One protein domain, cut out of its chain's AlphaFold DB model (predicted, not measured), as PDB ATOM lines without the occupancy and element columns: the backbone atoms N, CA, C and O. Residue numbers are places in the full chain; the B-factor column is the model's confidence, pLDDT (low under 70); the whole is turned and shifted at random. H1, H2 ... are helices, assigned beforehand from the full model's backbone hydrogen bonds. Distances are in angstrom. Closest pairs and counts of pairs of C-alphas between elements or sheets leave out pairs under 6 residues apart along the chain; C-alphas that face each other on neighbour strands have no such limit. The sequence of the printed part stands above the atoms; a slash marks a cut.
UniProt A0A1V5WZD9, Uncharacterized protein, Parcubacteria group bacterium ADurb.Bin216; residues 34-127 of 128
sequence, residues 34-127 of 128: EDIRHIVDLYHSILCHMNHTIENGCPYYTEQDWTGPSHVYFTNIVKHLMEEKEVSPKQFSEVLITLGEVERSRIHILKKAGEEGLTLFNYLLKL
ATOM      1  N   GLU A  34      22.046 -31.532  48.985       81.19
ATOM      2  CA  GLU A  34      22.360 -30.183  49.476       81.19
ATOM      3  C   GLU A  34      22.577 -29.168  48.340       81.19
ATOM      4  O   GLU A  34      22.045 -28.061  48.379       81.19
ATOM      5  N   ASP A  35      23.298 -29.552  47.288       81.69
ATOM      6  CA  ASP A  35      23.516 -28.724  46.100       81.69
ATOM      7  C   ASP A  35      22.199 -28.331  45.418       81.69
ATOM      8  O   ASP A  35      22.013 -27.173  45.041       81.69
ATOM      9  N   ILE A  36      21.250 -29.265  45.328       87.38
ATOM     10  CA  ILE A  36      19.909 -28.998  44.806       87.38
ATOM     11  C   ILE A  36      19.131 -28.072  45.742       87.38
ATOM     12  O   ILE A  36      18.467 -27.165  45.250       87.38
ATOM     13  N   ARG A  37      19.232 -28.237  47.068       88.12
ATOM     14  CA  ARG A  37      18.580 -27.325  48.027       88.12
ATOM     15  C   ARG A  37      19.043 -25.885  47.832       88.12
ATOM     16  O   ARG A  37      18.210 -25.007  47.632       88.12
ATOM     17  N   HIS A  38      20.357 -25.664  47.770       85.44
ATOM     18  CA  HIS A  38      20.930 -24.332  47.536       85.44
ATOM     19  C   HIS A  38      20.444 -23.715  46.221       85.44
ATOM     20  O   HIS A  38      20.130 -22.527  46.161       85.44
ATOM     21  N   ILE A  39      20.348 -24.520  45.161       89.81
ATOM     22  CA  ILE A  39      19.822 -24.070  43.869       89.81
ATOM     23  C   ILE A  39      18.347 -23.680  43.974       89.81
ATOM     24  O   ILE A  39      17.950 -22.645  43.440       89.81
ATOM     25  N   VAL A  40      17.537 -24.497  44.642       90.88
ATOM     26  CA  VAL A  40      16.102 -24.251  44.817       90.88
ATOM     27  C   VAL A  40      15.867 -23.000  45.664       90.88
ATOM     28  O   VAL A  40      15.047 -22.170  45.278       90.88
ATOM     29  N   ASP A  41      16.649 -22.798  46.727       89.62
ATOM     30  CA  ASP A  41      16.618 -21.583  47.548       89.62
ATOM     31  C   ASP A  41      16.980 -20.335  46.737       89.62
ATOM     32  O   ASP A  41      16.276 -19.323  46.797       89.62
ATOM     33  N   LEU A  42      18.049 -20.399  45.932       87.12
ATOM     34  CA  LEU A  42      18.448 -19.309  45.036       87.12
ATOM     35  C   LEU A  42      17.354 -19.001  44.010       87.12
ATOM     36  O   LEU A  42      16.980 -17.839  43.830       87.12
ATOM     37  N   TYR A  43      16.824 -20.037  43.360       89.12
ATOM     38  CA  TYR A  43      15.772 -19.917  42.355       89.12
ATOM     39  C   TYR A  43      14.501 -19.299  42.947       89.12
ATOM     40  O   TYR A  43      13.968 -18.326  42.408       89.12
ATOM     41  N   HIS A  44      14.048 -19.816  44.091       89.88
ATOM     42  CA  HIS A  44      12.894 -19.284  44.800       89.88
ATOM     43  C   HIS A  44      13.128 -17.840  45.246       89.88
ATOM     44  O   HIS A  44      12.256 -17.000  45.041       89.88
ATOM     45  N   SER A  45      14.296 -17.525  45.813       85.00
ATOM     46  CA  SER A  45      14.614 -16.174  46.273       85.00
ATOM     47  C   SER A  45      14.486 -15.154  45.143       85.00
ATOM     48  O   SER A  45      13.804 -14.145  45.318       85.00
ATOM     49  N   ILE A  46      15.037 -15.438  43.959       81.62
ATOM     50  CA  ILE A  46      14.917 -14.552  42.791       81.62
ATOM     51  C   ILE A  46      13.440 -14.303  42.448       81.62
ATOM     52  O   ILE A  46      13.015 -13.153  42.348       81.62
ATOM     53  N   LEU A  47      12.634 -15.362  42.341       82.88
ATOM     54  CA  LEU A  47      11.219 -15.250  41.972       82.88
ATOM     55  C   LEU A  47      10.357 -14.593  43.056       82.88
ATOM     56  O   LEU A  47       9.456 -13.813  42.748       82.88
ATOM     57  N   CYS A  48      10.629 -14.886  44.325       82.12
ATOM     58  CA  CYS A  48       9.890 -14.332  45.451       82.12
ATOM     59  C   CYS A  48      10.057 -12.810  45.509       82.12
ATOM     60  O   CYS A  48       9.064 -12.105  45.670       82.12
ATOM     61  N   HIS A  49      11.275 -12.298  45.298       70.12
ATOM     62  CA  HIS A  49      11.529 -10.853  45.233       70.12
ATOM     63  C   HIS A  49      10.881 -10.185  44.011       70.12
ATOM     64  O   HIS A  49      10.569  -8.997  44.059       70.12
ATOM     65  N   MET A  50      10.674 -10.921  42.913       67.44
ATOM     66  CA  MET A  50       9.992 -10.397  41.726       67.44
ATOM     67  C   MET A  50       8.474 -10.297  41.910       67.44
ATOM     68  O   MET A  50       7.869  -9.353  41.404       67.44
ATOM     69  N   ASN A  51       7.862 -11.259  42.608       66.00
ATOM     70  CA  ASN A  51       6.405 -11.429  42.613       66.00
ATOM     71  C   ASN A  51       5.712 -11.053  43.926       66.00
ATOM     72  O   ASN A  51       4.507 -10.793  43.906       66.00
ATOM     73  N   HIS A  52       6.414 -11.022  45.059       63.97
ATOM     74  CA  HIS A  52       5.804 -10.749  46.359       63.97
ATOM     75  C   HIS A  52       6.389  -9.487  47.004       63.97
ATOM     76  O   HIS A  52       7.599  -9.313  47.091       63.97
ATOM     77  N   THR A  53       5.513  -8.621  47.517       55.22
ATOM     78  CA  THR A  53       5.873  -7.438  48.324       55.22
ATOM     79  C   THR A  53       5.892  -7.716  49.831       55.22
ATOM     80  O   THR A  53       6.192  -6.819  50.615       55.22
ATOM     81  N   ILE A  54       5.548  -8.938  50.258       53.25
ATOM     82  CA  ILE A  54       5.384  -9.305  51.671       53.25
ATOM     83  C   ILE A  54       6.569 -10.172  52.109       53.25
ATOM     84  O   ILE A  54       6.621 -11.359  51.800       53.25
ATOM     85  N   GLU A  55       7.488  -9.578  52.874       52.72
ATOM     86  CA  GLU A  55       8.712 -10.227  53.375       52.72
ATOM     87  C   GLU A  55       8.457 -11.422  54.321       52.72
ATOM     88  O   GLU A  55       9.318 -12.283  54.438       52.72
ATOM     89  N   ASN A  56       7.279 -11.538  54.957       55.12
ATOM     90  CA  ASN A  56       7.055 -12.479  56.075       55.12
ATOM     91  C   ASN A  56       5.878 -13.463  55.900       55.12
ATOM     92  O   ASN A  56       5.379 -14.004  56.884       55.12
ATOM     93  N   GLY A  57       5.402 -13.682  54.669       66.94
ATOM     94  CA  GLY A  57       4.231 -14.538  54.408       66.94
ATOM     95  C   GLY A  57       4.429 -15.619  53.352       66.94
ATOM     96  O   GLY A  57       3.463 -16.295  53.007       66.94
ATOM     97  N   CYS A  58       5.634 -15.767  52.794       84.31
ATOM     98  CA  CYS A  58       5.860 -16.744  51.736       84.31
ATOM     99  C   CYS A  58       5.825 -18.171  52.313       84.31
ATOM    100  O   CYS A  58       6.673 -18.479  53.156       84.31
ATOM    101  N   PRO A  59       4.917 -19.050  51.841       85.38
ATOM    102  CA  PRO A  59       4.799 -20.419  52.336       85.38
ATOM    103  C   PRO A  59       6.129 -21.181  52.340       85.38
ATOM    104  O   PRO A  59       6.429 -21.863  53.317       85.38
ATOM    105  N   TYR A  60       6.968 -20.952  51.324       88.50
ATOM    106  CA  TYR A  60       8.317 -21.505  51.211       88.50
ATOM    107  C   TYR A  60       9.169 -21.279  52.468       88.50
ATOM    108  O   TYR A  60       9.676 -22.226  53.050       88.50
ATOM    109  N   TYR A  61       9.264 -20.038  52.958       86.81
ATOM    110  CA  TYR A  61      10.076 -19.719  54.142       86.81
ATOM    111  C   TYR A  61       9.413 -20.118  55.469       86.81
ATOM    112  O   TYR A  61      10.064 -20.092  56.512       86.81
ATOM    113  N   THR A  62       8.120 -20.458  55.454       85.81
ATOM    114  CA  THR A  62       7.369 -20.855  56.660       85.81
ATOM    115  C   THR A  62       7.270 -22.369  56.847       85.81
ATOM    116  O   THR A  62       6.894 -22.832  57.926       85.81
ATOM    117  N   GLU A  63       7.588 -23.148  55.813       85.12
ATOM    118  CA  GLU A  63       7.600 -24.606  55.879       85.12
ATOM    119  C   GLU A  63       8.736 -25.100  56.786       85.12
ATOM    120  O   GLU A  63       9.864 -24.616  56.740       85.12
ATOM    121  N   GLN A  64       8.435 -26.079  57.644       76.94
ATOM    122  CA  GLN A  64       9.387 -26.566  58.648       76.94
ATOM    123  C   GLN A  64      10.481 -27.466  58.064       76.94
ATOM    124  O   GLN A  64      11.520 -27.663  58.700       76.94
ATOM    125  N   ASP A  65      10.244 -28.054  56.893       78.94
ATOM    126  CA  ASP A  65      11.181 -28.936  56.214       78.94
ATOM    127  C   ASP A  65      10.940 -28.971  54.696       78.94
ATOM    128  O   ASP A  65       9.958 -28.434  54.176       78.94
ATOM    129  N   TRP A  66      11.856 -29.638  53.992       80.19
ATOM    130  CA  TRP A  66      11.881 -29.777  52.533       80.19
ATOM    131  C   TRP A  66      10.803 -30.705  51.960       80.19
ATOM    132  O   TRP A  66      10.737 -30.898  50.746       80.19
ATOM    133  N   THR A  67       9.957 -31.289  52.813       80.75
ATOM    134  CA  THR A  67       8.817 -32.110  52.390       80.75
ATOM    135  C   THR A  67       7.522 -31.305  52.293       80.75
ATOM    136  O   THR A  67       6.507 -31.831  51.834       80.75
ATOM    137  N   GLY A  68       7.562 -30.027  52.684       83.50
ATOM    138  CA  GLY A  68       6.460 -29.093  52.517       83.50
ATOM    139  C   GLY A  68       6.082 -28.860  51.041       83.50
ATOM    140  O   GLY A  68       6.922 -29.011  50.146       83.50
ATOM    141  N   PRO A  69       4.810 -28.516  50.750       86.88
ATOM    142  CA  PRO A  69       4.318 -28.371  49.379       86.88
ATOM    143  C   PRO A  69       5.110 -27.381  48.517       86.88
ATOM    144  O   PRO A  69       5.308 -27.629  47.326       86.88
ATOM    145  N   SER A  70       5.571 -26.274  49.099       89.12
ATOM    146  CA  SER A  70       6.309 -25.228  48.390       89.12
ATOM    147  C   SER A  70       7.715 -25.698  48.049       89.12
ATOM    148  O   SER A  70       8.117 -25.603  46.888       89.12
ATOM    149  N   HIS A  71       8.444 -26.273  49.012       89.31
ATOM    150  CA  HIS A  71       9.766 -26.849  48.750       89.31
ATOM    151  C   HIS A  71       9.706 -27.947  47.682       89.31
ATOM    152  O   HIS A  71      10.515 -27.946  46.750       89.31
ATOM    153  N   VAL A  72       8.713 -28.841  47.755       88.44
ATOM    154  CA  VAL A  72       8.510 -29.904  46.756       88.44
ATOM    155  C   VAL A  72       8.221 -29.316  45.375       88.44
ATOM    156  O   VAL A  72       8.811 -29.754  44.386       88.44
ATOM    157  N   TYR A  73       7.355 -28.304  45.293       89.81
ATOM    158  CA  TYR A  73       7.018 -27.637  44.037       89.81
ATOM    159  C   TYR A  73       8.254 -27.040  43.352       89.81
ATOM    160  O   TYR A  73       8.539 -27.374  42.199       89.81
ATOM    161  N   PHE A  74       9.030 -26.213  44.059       91.69
ATOM    162  CA  PHE A  74      10.217 -25.586  43.471       91.69
ATOM    163  C   PHE A  74      11.340 -26.591  43.201       91.69
ATOM    164  O   PHE A  74      12.017 -26.478  42.179       91.69
ATOM    165  N   THR A  75      11.493 -27.620  44.042       91.38
ATOM    166  CA  THR A  75      12.449 -28.711  43.793       91.38
ATOM    167  C   THR A  75      12.140 -29.432  42.487       91.38
ATOM    168  O   THR A  75      13.047 -29.682  41.693       91.38
ATOM    169  N   ASN A  76      10.867 -29.743  42.232       91.25
ATOM    170  CA  ASN A  76      10.460 -30.409  40.998       91.25
ATOM    171  C   ASN A  76      10.684 -29.523  39.769       91.25
ATOM    172  O   ASN A  76      11.141 -30.026  38.747       91.25
ATOM    173  N   ILE A  77      10.428 -28.215  39.875       92.00
ATOM    174  CA  ILE A  77      10.727 -27.264  38.795       92.00
ATOM    175  C   ILE A  77      12.222 -27.243  38.492       92.00
ATOM    176  O   ILE A  77      12.603 -27.398  37.337       92.00
ATOM    177  N   VAL A  78      13.069 -27.072  39.508       92.19
ATOM    178  CA  VAL A  78      14.524 -27.013  39.318       92.19
ATOM    179  C   VAL A  78      15.045 -28.303  38.693       92.19
ATOM    180  O   VAL A  78      15.767 -28.239  37.702       92.19
ATOM    181  N   LYS A  79      14.639 -29.468  39.213       90.75
ATOM    182  CA  LYS A  79      15.032 -30.764  38.643       90.75
ATOM    183  C   LYS A  79      14.600 -30.888  37.186       90.75
ATOM    184  O   LYS A  79      15.427 -31.216  36.344       90.75
ATOM    185  N   HIS A  80      13.346 -30.550  36.887       92.44
ATOM    186  CA  HIS A  80      12.828 -30.599  35.524       92.44
ATOM    187  C   HIS A  80      13.606 -29.679  34.577       92.44
ATOM    188  O   HIS A  80      13.988 -30.109  33.496       92.44
ATOM    189  N   LEU A  81      13.895 -28.440  34.987       91.50
ATOM    190  CA  LEU A  81      14.663 -27.493  34.175       91.50
ATOM    191  C   LEU A  81      16.102 -27.967  33.947       91.50
ATOM    192  O   LEU A  81      16.633 -27.812  32.849       91.50
ATOM    193  N   MET A  82      16.738 -28.541  34.967       91.94
ATOM    194  CA  MET A  82      18.090 -29.084  34.843       91.94
ATOM    195  C   MET A  82      18.137 -30.286  33.897       91.94
ATOM    196  O   MET A  82      19.040 -30.364  33.066       91.94
ATOM    197  N   GLU A  83      17.152 -31.183  33.991       92.69
ATOM    198  CA  GLU A  83      16.989 -32.324  33.085       92.69
ATOM    199  C   GLU A  83      16.704 -31.863  31.649       92.69
ATOM    200  O   GLU A  83      17.381 -32.300  30.724       92.69
ATOM    201  N   GLU A  84      15.760 -30.937  31.456       94.31
ATOM    202  CA  GLU A  84      15.372 -30.413  30.138       94.31
ATOM    203  C   GLU A  84      16.534 -29.701  29.430       94.31
ATOM    204  O   GLU A  84      16.652 -29.756  28.206       94.31
ATOM    205  N   LYS A  85      17.387 -29.002  30.187       90.62
ATOM    206  CA  LYS A  85      18.545 -28.279  29.643       90.62
ATOM    207  C   LYS A  85      19.833 -29.096  29.643       90.62
ATOM    208  O   LYS A  85      20.847 -28.576  29.186       90.62
ATOM    209  N   GLU A  86      19.798 -30.332  30.137       94.12
ATOM    210  CA  GLU A  86      20.959 -31.221  30.251       94.12
ATOM    211  C   GLU A  86      22.153 -30.560  30.972       94.12
ATOM    212  O   GLU A  86      23.313 -30.711  30.583       94.12
ATOM    213  N   VAL A  87      21.878 -29.794  32.034       92.12
ATOM    214  CA  VAL A  87      22.899 -29.045  32.785       92.12
ATOM    215  C   VAL A  87      23.155 -29.640  34.162       92.12
ATOM    216  O   VAL A  87      22.252 -30.096  34.862       92.12
ATOM    217  N   SER A  88      24.416 -29.587  34.585       91.56
ATOM    218  CA  SER A  88      24.800 -29.976  35.944       91.56
ATOM    219  C   SER A  88      24.295 -28.971  36.995       91.56
ATOM    220  O   SER A  88      24.113 -27.791  36.671       91.56
ATOM    221  N   PRO A  89      24.157 -29.383  38.275       88.19
ATOM    222  CA  PRO A  89      23.815 -28.476  39.376       88.19
ATOM    223  C   PRO A  89      24.699 -27.223  39.412       88.19
ATOM    224  O   PRO A  89      24.212 -26.107  39.566       88.19
ATOM    225  N   LYS A  90      26.006 -27.398  39.182       89.19
ATOM    226  CA  LYS A  90      26.976 -26.302  39.164       89.19
ATOM    227  C   LYS A  90      26.720 -25.302  38.033       89.19
ATOM    228  O   LYS A  90      26.718 -24.102  38.267       89.19
ATOM    229  N   GLN A  91      26.498 -25.783  36.810       90.50
ATOM    230  CA  GLN A  91      26.210 -24.891  35.682       90.50
ATOM    231  C   GLN A  91      24.900 -24.133  35.903       90.50
ATOM    232  O   GLN A  91      24.816 -22.943  35.620       90.50
ATOM    233  N   PHE A  92      23.884 -24.810  36.441       90.56
ATOM    234  CA  PHE A  92      22.599 -24.181  36.720       90.56
ATOM    235  C   PHE A  92      22.718 -23.101  37.807       90.56
ATOM    236  O   PHE A  92      22.189 -22.003  37.634       90.56
ATOM    237  N   SER A  93      23.468 -23.357  38.886       88.69
ATOM    238  CA  SER A  93      23.682 -22.367  39.949       88.69
ATOM    239  C   SER A  93      24.437 -21.124  39.462       88.69
ATOM    240  O   SER A  93      24.061 -20.010  39.824       88.69
ATOM    241  N   GLU A  94      25.430 -21.279  38.583       89.50
ATOM    242  CA  GLU A  94      26.150 -20.160  37.952       89.50
ATOM    243  C   GLU A  94      25.205 -19.252  37.135       89.50
ATOM    244  O   GLU A  94      25.285 -18.019  37.220       89.50
ATOM    245  N   VAL A  95      24.251 -19.843  36.400       87.38
ATOM    246  CA  VAL A  95      23.212 -19.082  35.685       87.38
ATOM    247  C   VAL A  95      22.309 -18.328  36.662       87.38
ATOM    248  O   VAL A  95      22.042 -17.142  36.455       87.38
ATOM    249  N   LEU A  96      21.863 -18.972  37.744       87.12
ATOM    250  CA  LEU A  96      21.004 -18.324  38.739       87.12
ATOM    251  C   LEU A  96      21.693 -17.158  39.449       87.12
ATOM    252  O   LEU A  96      21.060 -16.126  39.662       87.12
ATOM    253  N   ILE A  97      22.981 -17.283  39.781       84.44
ATOM    254  CA  ILE A  97      23.760 -16.189  40.378       84.44
ATOM    255  C   ILE A  97      23.750 -14.971  39.449       84.44
ATOM    256  O   ILE A  97      23.423 -13.865  39.886       84.44
ATOM    257  N   THR A  98      24.018 -15.199  38.162       85.19
ATOM    258  CA  THR A  98      24.012 -14.147  37.137       85.19
ATOM    259  C   THR A  98      22.634 -13.487  37.025       85.19
ATOM    260  O   THR A  98      22.526 -12.260  37.031       85.19
ATOM    261  N   LEU A  99      21.556 -14.277  36.986       83.56
ATOM    262  CA  LEU A  99      20.187 -13.749  36.958       83.56
ATOM    263  C   LEU A  99      19.866 -12.925  38.212       83.56
ATOM    264  O   LEU A  99      19.307 -11.835  38.104       83.56
ATOM    265  N   GLY A 100      20.274 -13.391  39.393       80.81
ATOM    266  CA  GLY A 100      20.083 -12.665  40.645       80.81
ATOM    267  C   GLY A 100      20.779 -11.299  40.663       80.81
ATOM    268  O   GLY A 100      20.230 -10.329  41.189       80.81
ATOM    269  N   GLU A 101      21.966 -11.180  40.066       84.62
ATOM    270  CA  GLU A 101      22.667  -9.897  39.917       84.62
ATOM    271  C   GLU A 101      21.944  -8.933  38.969       84.62
ATOM    272  O   GLU A 101      21.809  -7.740  39.280       84.62
ATOM    273  N   VAL A 102      21.433  -9.444  37.846       84.88
ATOM    274  CA  VAL A 102      20.646  -8.663  36.882       84.88
ATOM    275  C   VAL A 102      19.364  -8.134  37.530       84.88
ATOM    276  O   VAL A 102      19.067  -6.942  37.424       84.88
ATOM    277  N   GLU A 103      18.635  -8.980  38.258       80.25
ATOM    278  CA  GLU A 103      17.392  -8.603  38.938       80.25
ATOM    279  C   GLU A 103      17.616  -7.532  40.013       80.25
ATOM    280  O   GLU A 103      16.914  -6.514  40.039       80.25
ATOM    281  N   ARG A 104      18.652  -7.689  40.849       80.62
ATOM    282  CA  ARG A 104      19.040  -6.664  41.835       80.62
ATOM    283  C   ARG A 104      19.367  -5.330  41.167       80.62
ATOM    284  O   ARG A 104      18.932  -4.278  41.642       80.62
ATOM    285  N   SER A 105      20.091  -5.373  40.050       84.12
ATOM    286  CA  SER A 105      20.434  -4.174  39.278       84.12
ATOM    287  C   SER A 105      19.184  -3.495  38.711       84.12
ATOM    288  O   SER A 105      19.045  -2.276  38.822       84.12
ATOM    289  N   ARG A 106      18.227  -4.270  38.178       84.31
ATOM    290  CA  ARG A 106      16.946  -3.742  37.680       84.31
ATOM    291  C   ARG A 106      16.163  -3.031  38.781       84.31
ATOM    292  O   ARG A 106      15.715  -1.905  38.569       84.31
ATOM    293  N   ILE A 107      16.015  -3.656  39.952       80.69
ATOM    294  CA  ILE A 107      15.295  -3.072  41.097       80.69
ATOM    295  C   ILE A 107      15.936  -1.745  41.516       80.69
ATOM    296  O   ILE A 107      15.229  -0.754  41.717       80.69
ATOM    297  N   HIS A 108      17.268  -1.699  41.601       84.69
ATOM    298  CA  HIS A 108      17.994  -0.478  41.948       84.69
ATOM    299  C   HIS A 108      17.725   0.661  40.952       84.69
ATOM    300  O   HIS A 108      17.406   1.779  41.365       84.69
ATOM    301  N   ILE A 109      17.800   0.373  39.648       87.38
ATOM    302  CA  ILE A 109      17.544   1.359  38.587       87.38
ATOM    303  C   ILE A 109      16.106   1.879  38.662       87.38
ATOM    304  O   ILE A 109      15.894   3.090  38.617       87.38
ATOM    305  N   LEU A 110      15.122   0.987  38.816       81.81
ATOM    306  CA  LEU A 110      13.710   1.367  38.908       81.81
ATOM    307  C   LEU A 110      13.434   2.254  40.124       81.81
ATOM    308  O   LEU A 110      12.736   3.261  40.001       81.81
ATOM    309  N   LYS A 111      14.015   1.920  41.283       82.75
ATOM    310  CA  LYS A 111      13.889   2.734  42.495       82.75
ATOM    311  C   LYS A 111      14.449   4.141  42.278       82.75
ATOM    312  O   LYS A 111      13.751   5.116  42.543       82.75
ATOM    313  N   LYS A 112      15.663   4.242  41.732       90.38
ATOM    314  CA  LYS A 112      16.309   5.529  41.446       90.38
ATOM    315  C   LYS A 112      15.504   6.371  40.450       90.38
ATOM    316  O   LYS A 112      15.279   7.552  40.692       90.38
ATOM    317  N   ALA A 113      15.018   5.761  39.368       88.19
ATOM    318  CA  ALA A 113      14.174   6.444  38.389       88.19
ATOM    319  C   ALA A 113      12.870   6.972  39.016       88.19
ATOM    320  O   ALA A 113      12.438   8.079  38.698       88.19
ATOM    321  N   GLY A 114      12.265   6.212  39.937       88.38
ATOM    322  CA  GLY A 114      11.095   6.655  40.699       88.38
ATOM    323  C   GLY A 114      11.382   7.860  41.601       88.38
ATOM    324  O   GLY A 114      10.603   8.811  41.618       88.38
ATOM    325  N   GLU A 115      12.511   7.854  42.314       91.69
ATOM    326  CA  GLU A 115      12.943   8.957  43.186       91.69
ATOM    327  C   GLU A 115      13.226  10.249  42.394       91.69
ATOM    328  O   GLU A 115      12.760  11.336  42.760       91.69
ATOM    329  N   GLU A 116      13.943  10.137  41.274       92.94
ATOM    330  CA  GLU A 116      14.232  11.268  40.385       92.94
ATOM    331  C   GLU A 116      12.957  11.797  39.709       92.94
ATOM    332  O   GLU A 116      12.726  13.009  39.673       92.94
ATOM    333  N   GLY A 117      12.080  10.901  39.246       90.94
ATOM    334  CA  GLY A 117      10.790  11.258  38.657       90.94
ATOM    335  C   GLY A 117       9.876  11.998  39.636       90.94
ATOM    336  O   GLY A 117       9.290  13.023  39.281       90.94
ATOM    337  N   LEU A 118       9.804  11.542  40.891       90.38
ATOM    338  CA  LEU A 118       9.054  12.221  41.951       90.38
ATOM    339  C   LEU A 118       9.626  13.614  42.245       90.38
ATOM    340  O   LEU A 118       8.872  14.568  42.447       90.38
ATOM    341  N   THR A 119      10.953  13.749  42.238       93.00
ATOM    342  CA  THR A 119      11.631  15.039  42.431       93.00
ATOM    343  C   THR A 119      11.259  16.027  41.325       93.00
ATOM    344  O   THR A 119      10.885  17.166  41.618       93.00
ATOM    345  N   LEU A 120      11.289  15.581  40.066       90.31
ATOM    346  CA  LEU A 120      10.881  16.390  38.918       90.31
ATOM    347  C   LEU A 120       9.397  16.776  38.990       90.31
ATOM    348  O   LEU A 120       9.058  17.941  38.800       90.31
ATOM    349  N   PHE A 121       8.516  15.826  39.306       89.31
ATOM    350  CA  PHE A 121       7.081  16.082  39.437       89.31
ATOM    351  C   PHE A 121       6.782  17.135  40.514       89.31
ATOM    352  O   PHE A 121       6.052  18.094  40.267       89.31
ATOM    353  N   ASN A 122       7.417  17.019  41.682       91.19
ATOM    354  CA  ASN A 122       7.282  17.989  42.769       91.19
ATOM    355  C   ASN A 122       7.826  19.375  42.403       91.19
ATOM    356  O   ASN A 122       7.292  20.384  42.862       91.19
ATOM    357  N   TYR A 123       8.891  19.441  41.602       90.69
ATOM    358  CA  TYR A 123       9.394  20.706  41.074       90.69
ATOM    359  C   TYR A 123       8.371  21.362  40.140       90.69
ATOM    360  O   TYR A 123       8.067  22.540  40.307       90.69
ATOM    361  N   LEU A 124       7.786  20.593  39.214       87.25
ATOM    362  CA  LEU A 124       6.777  21.094  38.277       87.25
ATOM    363  C   LEU A 124       5.507  21.587  38.988       87.25
ATOM    364  O   LEU A 124       4.987  22.635  38.620       87.25
ATOM    365  N   LEU A 125       5.045  20.899  40.037       86.56
ATOM    366  CA  LEU A 125       3.889  21.339  40.833       86.56
ATOM    367  C   LEU A 125       4.101  22.679  41.547       86.56
ATOM    368  O   LEU A 125       3.132  23.375  41.809       86.56
ATOM    369  N   LYS A 126       5.345  23.051  41.871       84.75
ATOM    370  CA  LYS A 126       5.662  24.349  42.494       84.75
ATOM    371  C   LYS A 126       5.681  25.513  41.498       84.75
ATOM    372  O   LYS A 126       5.814  26.656  41.924       84.75
ATOM    373  N   LEU A 127       5.633  25.226  40.197       72.94
ATOM    374  CA  LEU A 127       5.620  26.229  39.130       72.94
ATOM    375  C   LEU A 127       4.199  26.603  38.672       72.94
ATOM    376  O   LEU A 127       4.067  27.504  37.845       72.94
TER     377      LEU A 127
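What this domain is: This is residues 34 to 127 of the 128 residues of an uncharacterized protein of Parcubacteria group bacterium ADurb.Bin216 (UniProt A0A1V5WZD9). A small body of helices has one long helical arm: H1 runs side by side with the first part of H4, H3 crosses H1 at residues 36 to 44, and residues 108 to 127, nearly all in H4, stick out. The short H2 sits by the beginning of H3. The printed part has 94 residues, with four named helices in the order H1, H2, H3, H4 and no named strand; the class is all helix. The whole is only just loose, close to extended, with a radius of gyration of the C-alphas of 18.2 A and spans of 59 by 29 by 18 A.

How they stand to each other: H1, residues 34 to 51, touches H3, residues 69 to 84, with its residues 36 to 44 alone; the closest C-alphas, of Val 40 and Thr 75, are 5.9 A apart. Their lines are about perpendicular, at 74 degrees. H1 also touches H4, residues 89 to 125, which meets it with residues 89 to 103 alone; the closest C-alphas, of Ile 39 and Ser 93, are 5.8 A apart. These two run the same way at a shallow tilt of 20 degrees. H2, residues 59 to 62, and H3 only just touch, with 3 pairs of C-alphas within 8 A, the closest being Tyr 60 and Ser 70 at 5.1 A. H1 and H2 are near each other, and H2 and H4 are apart. H3 and H4 are close but not clearly touching, with the closest C-alphas, of Met 82 and Phe 92, 6.9 A apart. Every O i to N i+4 pair is within hydrogen-bond range in H1, H3 and H4; H2 is too short for such a pair.

Where its parts are: H1 begins at C-alpha 34 (22.360, -30.183, 49.476) and is 25.6 A long. H2 follows at residues 59 to 62, and H3, residues 69 to 84, is 22.3 A long. H4 runs 53.7 A from C-alpha 89 (23.815, -28.476, 39.376) to C-alpha 125 (3.889, 21.339, 40.833).

The domain as a whole: The two C-alphas farthest apart, of Glu 86 and Leu 127, are 60.1 A apart. Without the stretches that stand free, residues 51 to 57 and 108 to 127, the body spans 30 by 30 by 18 A. The printed part has no cut; the link H3 to H4 is tight, and those from H1 to H2 and H2 to H3 are short. The mean pLDDT of the printed part is 84.7, and residues 50 to 57 are under 70.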